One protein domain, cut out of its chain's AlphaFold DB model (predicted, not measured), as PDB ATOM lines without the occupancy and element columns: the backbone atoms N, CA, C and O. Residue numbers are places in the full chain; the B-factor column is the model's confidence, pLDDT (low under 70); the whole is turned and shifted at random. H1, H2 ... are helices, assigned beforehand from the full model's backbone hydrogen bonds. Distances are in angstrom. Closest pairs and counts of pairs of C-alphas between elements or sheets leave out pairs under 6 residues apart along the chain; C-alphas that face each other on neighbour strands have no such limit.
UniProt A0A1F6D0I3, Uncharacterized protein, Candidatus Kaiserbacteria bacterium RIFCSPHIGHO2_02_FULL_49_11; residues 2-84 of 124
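AT A GLANCE: This is residues 2 to 84 of the 124 residues of an uncharacterized protein of Candidatus Kaiserbacteria bacterium RIFCSPHIGHO2_02_FULL_49_11 (UniProt A0A1F6D0I3). The longest helix, H1, runs through the middle of a small helical body, with H4 along one side of it and H5 crossing it at a steep angle; the three centres make a triangle. H3 and the short H2 make a small head at one end of the long axis, and the tail at residues 2 to 6 reaches toward the other end. Of the five helices, H4 and H5 alone touch, H5 with residues 67 to 70 alone, while H1 is near H3, H4 and H5, and H2 is near H3. The printed part has 83 residues with five named helices in the order H1, H2, H3, H4, H5 and no named strand, and its class is all helix. It is compact, with a radius of gyration of the C-alphas of 13.6 A, yet elongated in outline, with spans of 43 by 27 by 20 A.

IN THESE COORDINATES: H1, residues 10 to 24, begins with C-alpha 10 at (146.273, 106.479, 125.366) and is 21.3 A from first to last C-alpha. H5, residues 67 to 80, is 19.8 A long and ends with C-alpha 80 at (165.421, 105.082, 129.386). H4, residues 56 to 63, measures 10.5 A, and H3, residues 45 to 51, measures 9.9 A. H2, residues 34 to 38, begins with C-alpha 34 at (159.952, 123.164, 103.933) and measures 6.2 A.

HOW THE PARTS SIT: H1 is close to but not clearly touching H4, and their closest C-alphas, those of Val 15 and Tyr 63, are 7.2 A apart. These two run opposite ways at a shallow tilt of 32 degrees, only just short of steep. H1 and H5 are also close but not clearly touching, with the closest C-alphas, those of Ala 20 and Leu 77, 7.2 A apart. They run the same way at a steep tilt of 69 degrees, only just short of about perpendicular. H4 and H5 touch, with residues 67 to 70 alone on the H5 side; the closest C-alphas, those of Ser 60 and Thr 67, are 6.3 A apart, and the lines are about perpendicular at 74 degrees. H1 and H3 are close but not clearly touching, with the C-alphas of Trp 22 and Leu 50 the closest at 6.4 A, and they run the same way at a steep tilt of 64 degrees. H2 and H3 are close but not clearly touching, the closest C-alphas being those of Arg 34 and Phe 48, 6.8 A apart. H2 is apart from H1, H4 and H5, and H3 is apart from H4 and H5. In H1, H2, H3, H4 and H5 every O i to N i+4 pair is within hydrogen-bond range.

THE WHOLE: The two C-alphas farthest apart, those of Gln 2 and Val 35, are 43.5 A apart. The printed part has no cut and no long link; the links from H3 to H4 and from H4 to H5 are tight. The mean pLDDT of the printed part is 86.1, and residues 2 to 7 and 81 to 84 are under 70.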
ATOM      1  N   GLN A   2     157.774 107.203 141.107       44.00
ATOM      2  CA  GLN A   2     156.985 106.220 140.362       44.00
ATOM      3  C   GLN A   2     156.925 106.702 138.909       44.00
ATOM      4  O   GLN A   2     156.611 107.865 138.675       44.00
ATOM      5  N   GLY A   3     157.319 105.859 137.952       55.19
ATOM      6  CA  GLY A   3     157.169 106.191 136.537       55.19
ATOM      7  C   GLY A   3     155.686 106.364 136.222       55.19
ATOM      8  O   GLY A   3     154.883 105.537 136.652       55.19
ATOM      9  N   GLU A   4     155.322 107.443 135.529       63.03
ATOM     10  CA  GLU A   4     153.942 107.651 135.091       63.03
ATOM     11  C   GLU A   4     153.468 106.447 134.266       63.03
ATOM     12  O   GLU A   4     154.109 106.042 133.293       63.03
ATOM     13  N   ASP A   5     152.339 105.867 134.668       63.91
ATOM     14  CA  ASP A   5     151.709 104.760 133.962       63.91
ATOM     15  C   ASP A   5     150.829 105.299 132.826       63.91
ATOM     16  O   ASP A   5     149.651 105.610 133.001       63.91
ATOM     17  N   PHE A   6     151.422 105.403 131.637       67.31
ATOM     18  CA  PHE A   6     150.736 105.824 130.412       67.31
ATOM     19  C   PHE A   6     149.700 104.803 129.905       67.31
ATOM     20  O   PHE A   6     149.050 105.062 128.895       67.31
ATOM     21  N   SER A   7     149.527 103.638 130.551       59.44
ATOM     22  CA  SER A   7     148.501 102.664 130.144       59.44
ATOM     23  C   SER A   7     147.075 103.179 130.353       59.44
ATOM     24  O   SER A   7     146.159 102.747 129.656       59.44
ATOM     25  N   LYS A   8     146.896 104.132 131.276       72.62
ATOM     26  CA  LYS A   8     145.591 104.694 131.646       72.62
ATOM     27  C   LYS A   8     145.136 105.843 130.748       72.62
ATOM     28  O   LYS A   8     143.964 106.196 130.787       72.62
ATOM     29  N   ASP A   9     146.040 106.402 129.945       82.19
ATOM     30  CA  ASP A   9     145.752 107.515 129.042       82.19
ATOM     31  C   ASP A   9     146.456 107.302 127.686       82.19
ATOM     32  O   ASP A   9     147.632 107.656 127.511       82.19
ATOM     33  N   PRO A  10     145.745 106.707 126.708       82.44
ATOM     34  CA  PRO A  10     146.273 106.479 125.366       82.44
ATOM     35  C   PRO A  10     146.708 107.765 124.655       82.44
ATOM     36  O   PRO A  10     147.686 107.738 123.907       82.44
ATOM     37  N   TYR A  11     146.024 108.886 124.907       85.25
ATOM     38  CA  TYR A  11     146.370 110.175 124.314       85.25
ATOM     39  C   TYR A  11     147.698 110.675 124.878       85.25
ATOM     40  O   TYR A  11     148.628 110.952 124.122       85.25
ATOM     41  N   LYS A  12     147.857 110.670 126.206       86.00
ATOM     42  CA  LYS A  12     149.120 111.054 126.852       86.00
ATOM     43  C   LYS A  12     150.280 110.153 126.418       86.00
ATOM     44  O   LYS A  12     151.389 110.644 126.204       86.00
ATOM     45  N   LYS A  13     150.034 108.851 126.215       88.44
ATOM     46  CA  LYS A  13     151.027 107.917 125.651       88.44
ATOM     47  C   LYS A  13     151.461 108.328 124.242       88.44
ATOM     48  O   LYS A  13     152.657 108.329 123.948       88.44
ATOM     49  N   GLN A  14     150.502 108.665 123.382       89.56
ATOM     50  CA  GLN A  14     150.770 109.117 122.020       89.56
ATOM     51  C   GLN A  14     151.565 110.429 122.019       89.56
ATOM     52  O   GLN A  14     152.590 110.515 121.346       89.56
ATOM     53  N   VAL A  15     151.148 111.419 122.812       93.00
ATOM     54  CA  VAL A  15     151.825 112.722 122.908       93.00
ATOM     55  C   VAL A  15     153.248 112.574 123.448       93.00
ATOM     56  O   VAL A  15     154.168 113.185 122.904       93.00
ATOM     57  N   TYR A  16     153.467 111.709 124.444       91.62
ATOM     58  CA  TYR A  16     154.811 111.374 124.919       91.62
ATOM     59  C   TYR A  16     155.685 110.781 123.803       91.62
ATOM     60  O   TYR A  16     156.835 111.189 123.641       91.62
ATOM     61  N   GLY A  17     155.142 109.861 122.996       89.56
ATOM     62  CA  GLY A  17     155.845 109.298 121.839       89.56
ATOM     63  C   GLY A  17     156.232 110.364 120.810       89.56
ATOM     64  O   GLY A  17     157.384 110.426 120.380       89.56
ATOM     65  N   THR A  18     155.304 111.263 120.479       92.19
ATOM     66  CA  THR A  18     155.560 112.404 119.587       92.19
ATOM     67  C   THR A  18     156.619 113.351 120.157       92.19
ATOM     68  O   THR A  18     157.492 113.820 119.425       92.19
ATOM     69  N   TYR A  19     156.594 113.606 121.468       93.12
ATOM     70  CA  TYR A  19     157.595 114.427 122.150       93.12
ATOM     71  C   TYR A  19     158.986 113.795 122.103       93.12
ATOM     72  O   TYR A  19     159.969 114.471 121.793       93.12
ATOM     73  N   ALA A  20     159.070 112.490 122.361       90.88
ATOM     74  CA  ALA A  20     160.309 111.728 122.278       90.88
ATOM     75  C   ALA A  20     160.901 111.774 120.861       90.88
ATOM     76  O   ALA A  20     162.098 112.029 120.702       90.88
ATOM     77  N   LEU A  21     160.059 111.620 119.831       89.38
ATOM     78  CA  LEU A  21     160.477 111.757 118.435       89.38
ATOM     79  C   LEU A  21     161.006 113.164 118.171       89.38
ATOM     80  O   LEU A  21     162.144 113.309 117.730       89.38
ATOM     81  N   TRP A  22     160.250 114.204 118.530       92.19
ATOM     82  CA  TRP A  22     160.690 115.591 118.375       92.19
ATOM     83  C   TRP A  22     162.020 115.882 119.083       92.19
ATOM     84  O   TRP A  22     162.856 116.617 118.555       92.19
ATOM     85  N   LYS A  23     162.256 115.310 120.269       89.94
ATOM     86  CA  LYS A  23     163.524 115.451 121.002       89.94
ATOM     87  C   LYS A  23     164.699 114.761 120.309       89.94
ATOM     88  O   LYS A  23     165.805 115.281 120.413       89.94
ATOM     89  N   SER A  24     164.462 113.655 119.605       85.81
ATOM     90  CA  SER A  24     165.494 112.952 118.829       85.81
ATOM     91  C   SER A  24     165.892 113.676 117.536       85.81
ATOM     92  O   SER A  24     166.992 113.468 117.028       85.81
ATOM     93  N   LEU A  25     165.021 114.549 117.010       87.12
ATOM     94  CA  LEU A  25     165.296 115.294 115.783       87.12
ATOM     95  C   LEU A  25     166.435 116.318 115.984       87.12
ATOM     96  O   LEU A  25     166.420 117.061 116.975       87.12
ATOM     97  N   PRO A  26     167.375 116.441 115.027       85.25
ATOM     98  CA  PRO A  26     168.468 117.394 115.079       85.25
ATOM     99  C   PRO A  26     167.958 118.819 115.220       85.25
ATOM    100  O   PRO A  26     167.077 119.265 114.482       85.25
ATOM    101  N   SER A  27     168.561 119.567 116.141       85.12
ATOM    102  CA  SER A  27     168.181 120.953 116.413       85.12
ATOM    103  C   SER A  27     168.261 121.842 115.171       85.12
ATOM    104  O   SER A  27     167.396 122.689 114.988       85.12
ATOM    105  N   PHE A  28     169.241 121.617 114.290       85.44
ATOM    106  CA  PHE A  28     169.427 122.430 113.086       85.44
ATOM    107  C   PHE A  28     168.309 122.263 112.044       85.44
ATOM    108  O   PHE A  28     168.160 123.139 111.195       85.44
ATOM    109  N   LEU A  29     167.530 121.174 112.098       89.94
ATOM    110  CA  LEU A  29     166.369 120.964 111.224       89.94
ATOM    111  C   LEU A  29     165.123 121.698 111.740       89.94
ATOM    112  O   LEU A  29     164.240 122.047 110.960       89.94
ATOM    113  N   LYS A  30     165.032 121.955 113.047       91.69
ATOM    114  CA  LYS A  30     163.849 122.583 113.645       91.69
ATOM    115  C   LYS A  30     163.722 124.032 113.184       91.69
ATOM    116  O   LYS A  30     164.663 124.816 113.269       91.69
ATOM    117  N   GLY A  31     162.536 124.393 112.708       90.38
ATOM    118  CA  GLY A  31     162.220 125.727 112.211       90.38
ATOM    119  C   GLY A  31     162.775 126.052 110.824       90.38
ATOM    120  O   GLY A  31     162.633 127.199 110.399       90.38
ATOM    121  N   GLN A  32     163.390 125.092 110.125       93.31
ATOM    122  CA  GLN A  32     163.835 125.292 108.747       93.31
ATOM    123  C   GLN A  32     162.639 125.373 107.782       93.31
ATOM    124  O   GLN A  32     161.621 124.715 108.008       93.31
ATOM    125  N   PRO A  33     162.744 126.138 106.679       94.00
ATOM    126  CA  PRO A  33     161.721 126.151 105.638       94.00
ATOM    127  C   PRO A  33     161.527 124.767 105.008       94.00
ATOM    128  O   PRO A  33     162.501 124.037 104.813       94.00
ATOM    129  N   ARG A  34     160.295 124.443 104.588       92.94
ATOM    130  CA  ARG A  34     159.952 123.164 103.933       92.94
ATOM    131  C   ARG A  34     160.913 122.798 102.797       92.94
ATOM    132  O   ARG A  34     161.490 121.721 102.811       92.94
ATOM    133  N   VAL A  35     161.190 123.747 101.900       92.00
ATOM    134  CA  VAL A  35     162.108 123.562 100.759       92.00
ATOM    135  C   VAL A  35     163.529 123.175 101.197       92.00
ATOM    136  O   VAL A  35     164.246 122.486 100.476       92.00
ATOM    137  N   ALA A  36     163.981 123.631 102.369       89.69
ATOM    138  CA  ALA A  36     165.278 123.232 102.911       89.69
ATOM    139  C   ALA A  36     165.225 121.812 103.490       89.69
ATOM    140  O   ALA A  36     166.154 121.043 103.275       89.69
ATOM    141  N   LEU A  37     164.138 121.459 104.177       89.81
ATOM    142  CA  LEU A  37     163.915 120.131 104.756       89.81
ATOM    143  C   LEU A  37     163.778 119.037 103.687       89.81
ATOM    144  O   LEU A  37     164.360 117.966 103.836       89.81
ATOM    145  N   GLU A  38     163.108 119.334 102.575       89.12
ATOM    146  CA  GLU A  38     162.980 118.429 101.423       89.12
ATOM    147  C   GLU A  38     164.351 118.048 100.840       89.12
ATOM    148  O   GLU A  38     164.578 116.897 100.477       89.12
ATOM    149  N   LYS A  39     165.331 118.964 100.850       84.38
ATOM    150  CA  LYS A  39     166.714 118.661 100.425       84.38
ATOM    151  C   LYS A  39     167.426 117.663 101.337       84.38
ATOM    152  O   LYS A  39     168.407 117.055 100.917       84.38
ATOM    153  N   PHE A  40     166.954 117.496 102.571       79.88
ATOM    154  CA  PHE A  40     167.435 116.472 103.494       79.88
ATOM    155  C   PHE A  40     166.652 115.153 103.368       79.88
ATOM    156  O   PHE A  40     166.914 114.240 104.140       79.88
ATOM    157  N   GLY A  41     165.736 115.020 102.403       80.56
ATOM    158  CA  GLY A  41     164.937 113.805 102.204       80.56
ATOM    159  C   GLY A  41     163.764 113.671 103.179       80.56
ATOM    160  O   GLY A  41     163.290 112.565 103.435       80.56
ATOM    161  N   ILE A  42     163.319 114.784 103.770       85.38
ATOM    162  CA  ILE A  42     162.091 114.826 104.565       85.38
ATOM    163  C   ILE A  42     160.927 115.086 103.617       85.38
ATOM    164  O   ILE A  42     160.912 116.098 102.926       85.38
ATOM    165  N   GLU A  43     159.953 114.181 103.617       87.38
ATOM    166  CA  GLU A  43     158.815 114.218 102.687       87.38
ATOM    167  C   GLU A  43     157.463 114.134 103.412       87.38
ATOM    168  O   GLU A  43     156.431 114.518 102.868       87.38
ATOM    169  N   GLU A  44     157.453 113.637 104.652       88.81
ATOM    170  CA  GLU A  44     156.226 113.378 105.401       88.81
ATOM    171  C   GLU A  44     155.651 114.658 106.017       88.81
ATOM    172  O   GLU A  44     156.342 115.371 106.748       88.81
ATOM    173  N   GLU A  45     154.354 114.907 105.808       90.62
ATOM    174  CA  GLU A  45     153.676 116.097 106.345       90.62
ATOM    175  C   GLU A  45     153.756 116.178 107.871       90.62
ATOM    176  O   GLU A  45     154.069 117.220 108.444       90.62
ATOM    177  N   THR A  46     153.593 115.033 108.533       89.06
ATOM    178  CA  THR A  46     153.734 114.909 109.986       89.06
ATOM    179  C   THR A  46     155.124 115.324 110.472       89.06
ATOM    180  O   THR A  46     155.255 115.873 111.566       89.06
ATOM    181  N   MET A  47     156.166 115.116 109.662       89.44
ATOM    182  CA  MET A  47     157.530 115.522 109.991       89.44
ATOM    183  C   MET A  47     157.729 117.027 109.810       89.44
ATOM    184  O   MET A  47     158.366 117.654 110.656       89.44
ATOM    185  N   PHE A  48     157.148 117.633 108.768       92.75
ATOM    186  CA  PHE A  48     157.160 119.091 108.611       92.75
ATOM    187  C   PHE A  48     156.445 119.784 109.770       92.75
ATOM    188  O   PHE A  48     156.974 120.740 110.344       92.75
ATOM    189  N   GLU A  49     155.288 119.266 110.179       92.88
ATOM    190  CA  GLU A  49     154.571 119.780 111.340       92.88
ATOM    191  C   GLU A  49     155.390 119.665 112.626       92.88
ATOM    192  O   GLU A  49     155.396 120.592 113.438       92.88
ATOM    193  N   LEU A  50     156.084 118.546 112.826       93.19
ATOM    194  CA  LEU A  50     156.896 118.323 114.017       93.19
ATOM    195  C   LEU A  50     158.134 119.228 114.036       93.19
ATOM    196  O   LEU A  50     158.464 119.807 115.070       93.19
ATOM    197  N   LEU A  51     158.791 119.402 112.889       94.06
ATOM    198  CA  LEU A  51     159.952 120.278 112.727       94.06
ATOM    199  C   LEU A  51     159.590 121.763 112.769       94.06
ATOM    200  O   LEU A  51     160.460 122.579 113.067       94.06
ATOM    201  N   SER A  52     158.327 122.128 112.539       95.06
ATOM    202  CA  SER A  52     157.857 123.505 112.738       95.06
ATOM    203  C   SER A  52     157.921 123.944 114.211       95.06
ATOM    204  O   SER A  52     158.048 125.137 114.491       95.06
ATOM    205  N   ILE A  53     157.901 122.986 115.148       96.06
ATOM    206  CA  ILE A  53     158.003 123.220 116.591       96.06
ATOM    207  C   ILE A  53     159.466 123.496 116.954       96.06
ATOM    208  O   ILE A  53     160.321 122.604 116.905       96.06
ATOM    209  N   LYS A  54     159.764 124.739 117.341       93.50
ATOM    210  CA  LYS A  54     161.139 125.194 117.598       93.50
ATOM    211  C   LYS A  54     161.563 124.951 119.039       93.50
ATOM    212  O   LYS A  54     162.697 124.544 119.288       93.50
ATOM    213  N   THR A  55     160.657 125.179 119.985       94.19
ATOM    214  CA  THR A  55     160.957 125.146 121.419       94.19
ATOM    215  C   THR A  55     160.059 124.172 122.183       94.19
ATOM    216  O   THR A  55     159.013 123.744 121.700       94.19
ATOM    217  N   GLN A  56     160.463 123.817 123.408       92.69
ATOM    218  CA  GLN A  56     159.614 123.027 124.311       92.69
ATOM    219  C   GLN A  56     158.334 123.778 124.692       92.69
ATOM    220  O   GLN A  56     157.308 123.139 124.892       92.69
ATOM    221  N   LEU A  57     158.387 125.113 124.751       94.75
ATOM    222  CA  LEU A  57     157.213 125.942 125.004       94.75
ATOM    223  C   LEU A  57     156.223 125.868 123.834       94.75
ATOM    224  O   LEU A  57     155.032 125.693 124.056       94.75
ATOM    225  N   ASP A  58     156.708 125.899 122.590       95.56
ATOM    226  CA  ASP A  58     155.850 125.710 121.411       95.56
ATOM    227  C   ASP A  58     155.195 124.322 121.413       95.56
ATOM    228  O   ASP A  58     154.024 124.185 121.066       95.56
ATOM    229  N   PHE A  59     155.941 123.291 121.832       95.88
ATOM    230  CA  PHE A  59     155.400 121.939 121.976       95.88
ATOM    231  C   PHE A  59     154.313 121.888 123.058       95.88
ATOM    232  O   PHE A  59     153.238 121.346 122.815       95.88
ATOM    233  N   SER A  60     154.596 122.467 124.230       95.25
ATOM    234  CA  SER A  60     153.668 122.587 125.361       95.25
ATOM    235  C   SER A  60     152.357 123.236 124.923       95.25
ATOM    236  O   SER A  60     151.298 122.653 125.129       95.25
ATOM    237  N   ASN A  61     152.437 124.362 124.208       95.69
ATOM    238  CA  ASN A  61     151.272 125.077 123.694       95.69
ATOM    239  C   ASN A  61     150.507 124.284 122.621       95.69
ATOM    240  O   ASN A  61     149.280 124.302 122.611       95.69
ATOM    241  N   LYS A  62     151.201 123.590 121.703       94.38
ATOM    242  CA  LYS A  62     150.554 122.840 120.606       94.38
ATOM    243  C   LYS A  62     149.804 121.598 121.097       94.38
ATOM    244  O   LYS A  62     148.788 121.246 120.504       94.38
ATOM    245  N   TYR A  63     150.315 120.930 122.128       93.38
ATOM    246  CA  TYR A  63     149.764 119.665 122.631       93.38
ATOM    247  C   TYR A  63     149.086 119.783 124.001       93.38
ATOM    248  O   TYR A  63     148.725 118.755 124.567       93.38
ATOM    249  N   ASP A  64     148.929 121.002 124.522       93.62
ATOM    250  CA  ASP A  64     148.348 121.290 125.841       93.62
ATOM    251  C   ASP A  64     148.985 120.451 126.966       93.62
ATOM    252  O   ASP A  64     148.324 119.784 127.762       93.62
ATOM    253  N   VAL A  65     150.323 120.426 126.992       92.94
ATOM    254  CA  VAL A  65     151.104 119.683 127.993       92.94
ATOM    255  C   VAL A  65     151.831 120.657 128.896       92.94
ATOM    256  O   VAL A  65     152.625 121.464 128.417       92.94
ATOM    257  N   ASP A  66     151.632 120.534 130.205       92.06
ATOM    258  CA  ASP A  66     152.319 121.368 131.186       92.06
ATOM    259  C   ASP A  66     153.856 121.239 131.106       92.06
ATOM    260  O   ASP A  66     154.428 120.163 130.901       92.06
ATOM    261  N   THR A  67     154.547 122.356 131.319       90.50
ATOM    262  CA  THR A  67     156.016 122.426 131.254       90.50
ATOM    263  C   THR A  67     156.713 121.590 132.337       90.50
ATOM    264  O   THR A  67     157.800 121.050 132.094       90.50
ATOM    265  N   GLY A  68     156.088 121.406 133.503       90.56
ATOM    266  CA  GLY A  68     156.546 120.483 134.541       90.56
ATOM    267  C   GLY A  68     156.483 119.031 134.068       90.56
ATOM    268  O   GLY A  68     157.457 118.291 134.212       90.56
ATOM    269  N   THR A  69     155.403 118.660 133.375       90.94
ATOM    270  CA  THR A  69     155.268 117.331 132.748       90.94
ATOM    271  C   THR A  69     156.359 117.095 131.699       90.94
ATOM    272  O   THR A  69     157.015 116.053 131.709       90.94
ATOM    273  N   LEU A  70     156.639 118.082 130.838       92.38
ATOM    274  CA  LEU A  70     157.737 117.986 129.865       92.38
ATOM    275  C   LEU A  70     159.107 117.825 130.542       92.38
ATOM    276  O   LEU A  70     159.972 117.107 130.035       92.38
ATOM    277  N   THR A  71     159.316 118.473 131.689       92.19
ATOM    278  CA  THR A  71     160.547 118.344 132.483       92.19
ATOM    279  C   THR A  71     160.734 116.914 132.982       92.19
ATOM    280  O   THR A  71     161.826 116.356 132.857       92.19
ATOM    281  N   ASP A  72     159.676 116.286 133.486       91.12
ATOM    282  CA  ASP A  72     159.729 114.894 133.934       91.12
ATOM    283  C   ASP A  72     159.902 113.913 132.770       91.12
ATOM    284  O   ASP A  72     160.660 112.944 132.877       91.12
ATOM    285  N   TRP A  73     159.301 114.201 131.615       92.06
ATOM    286  CA  TRP A  73     159.524 113.428 130.394       92.06
ATOM    287  C   TRP A  73     160.973 113.496 129.907       92.06
ATOM    288  O   TRP A  73     161.494 112.471 129.467       92.06
ATOM    289  N   ASN A  74     161.656 114.642 130.027       90.25
ATOM    290  CA  ASN A  74     163.086 114.738 129.704       90.25
ATOM    291  C   ASN A  74     163.925 113.823 130.602       90.25
ATOM    292  O   ASN A  74     164.693 113.018 130.082       90.25
ATOM    293  N   LYS A  75     163.717 113.866 131.928       89.56
ATOM    294  CA  LYS A  75     164.419 112.975 132.875       89.56
ATOM    295  C   LYS A  75     164.188 111.504 132.536       89.56
ATOM    296  O   LYS A  75     165.092 110.679 132.648       89.56
ATOM    297  N   ARG A  76     162.965 111.162 132.121       86.88
ATOM    298  CA  ARG A  76     162.632 109.804 131.690       86.88
ATOM    299  C   ARG A  76     163.371 109.411 130.410       86.88
ATOM    300  O   ARG A  76     163.948 108.335 130.378       86.88
ATOM    301  N   LEU A  77     163.379 110.266 129.386       86.62
ATOM    302  CA  LEU A  77     164.097 110.004 128.130       86.62
ATOM    303  C   LEU A  77     165.610 109.868 128.343       86.62
ATOM    304  O   LEU A  77     166.243 109.044 127.690       86.62
ATOM    305  N   GLU A  78     166.183 110.636 129.270       83.31
ATOM    306  CA  GLU A  78     167.591 110.514 129.665       83.31
ATOM    307  C   GLU A  78     167.882 109.174 130.349       83.31
ATOM    308  O   GLU A  78     168.917 108.564 130.092       83.31
ATOM    309  N   LYS A  79     166.962 108.699 131.195       82.62
ATOM    310  CA  LYS A  79     167.099 107.428 131.916       82.62
ATOM    311  C   LYS A  79     166.893 106.207 131.017       82.62
ATOM    312  O   LYS A  79     167.658 105.251 131.109       82.62
ATOM    313  N   ASP A  80     165.844 106.224 130.203       75.75
ATOM    314  CA  ASP A  80     165.421 105.082 129.386       75.75
ATOM    315  C   ASP A  80     166.215 105.009 128.063       75.75
ATOM    316  O   ASP A  80     166.250 103.965 127.410       75.75
ATOM    317  N   GLY A  81     166.883 106.107 127.683       67.56
ATOM    318  CA  GLY A  81     167.520 106.276 126.383       67.56
ATOM    319  C   GLY A  81     166.501 106.505 125.262       67.56
ATOM    320  O   GLY A  81     165.327 106.136 125.343       67.56
ATOM    321  N   LEU A  82     166.945 107.122 124.166       65.56
ATOM    322  CA  LEU A  82     166.135 107.198 122.950       65.56
ATOM    323  C   LEU A  82     166.126 105.810 122.290       65.56
ATOM    324  O   LEU A  82     167.168 105.312 121.873       65.56
ATOM    325  N   THR A  83     164.957 105.170 122.226       60.38
ATOM    326  CA  THR A  83     164.798 103.837 121.614       60.38
ATOM    327  C   THR A  83     165.228 103.814 120.138       60.38
ATOM    328  O   THR A  83     165.173 104.831 119.447       60.38
ATOM    329  N   ASN A  84     165.605 102.634 119.631       55.75
ATOM    330  CA  ASN A  84     166.068 102.437 118.247       55.75
ATOM    331  C   ASN A  84     165.085 102.942 117.169       55.75
ATOM    332  O   ASN A  84     165.530 103.347 116.096       55.75
TER     333      ASN A  84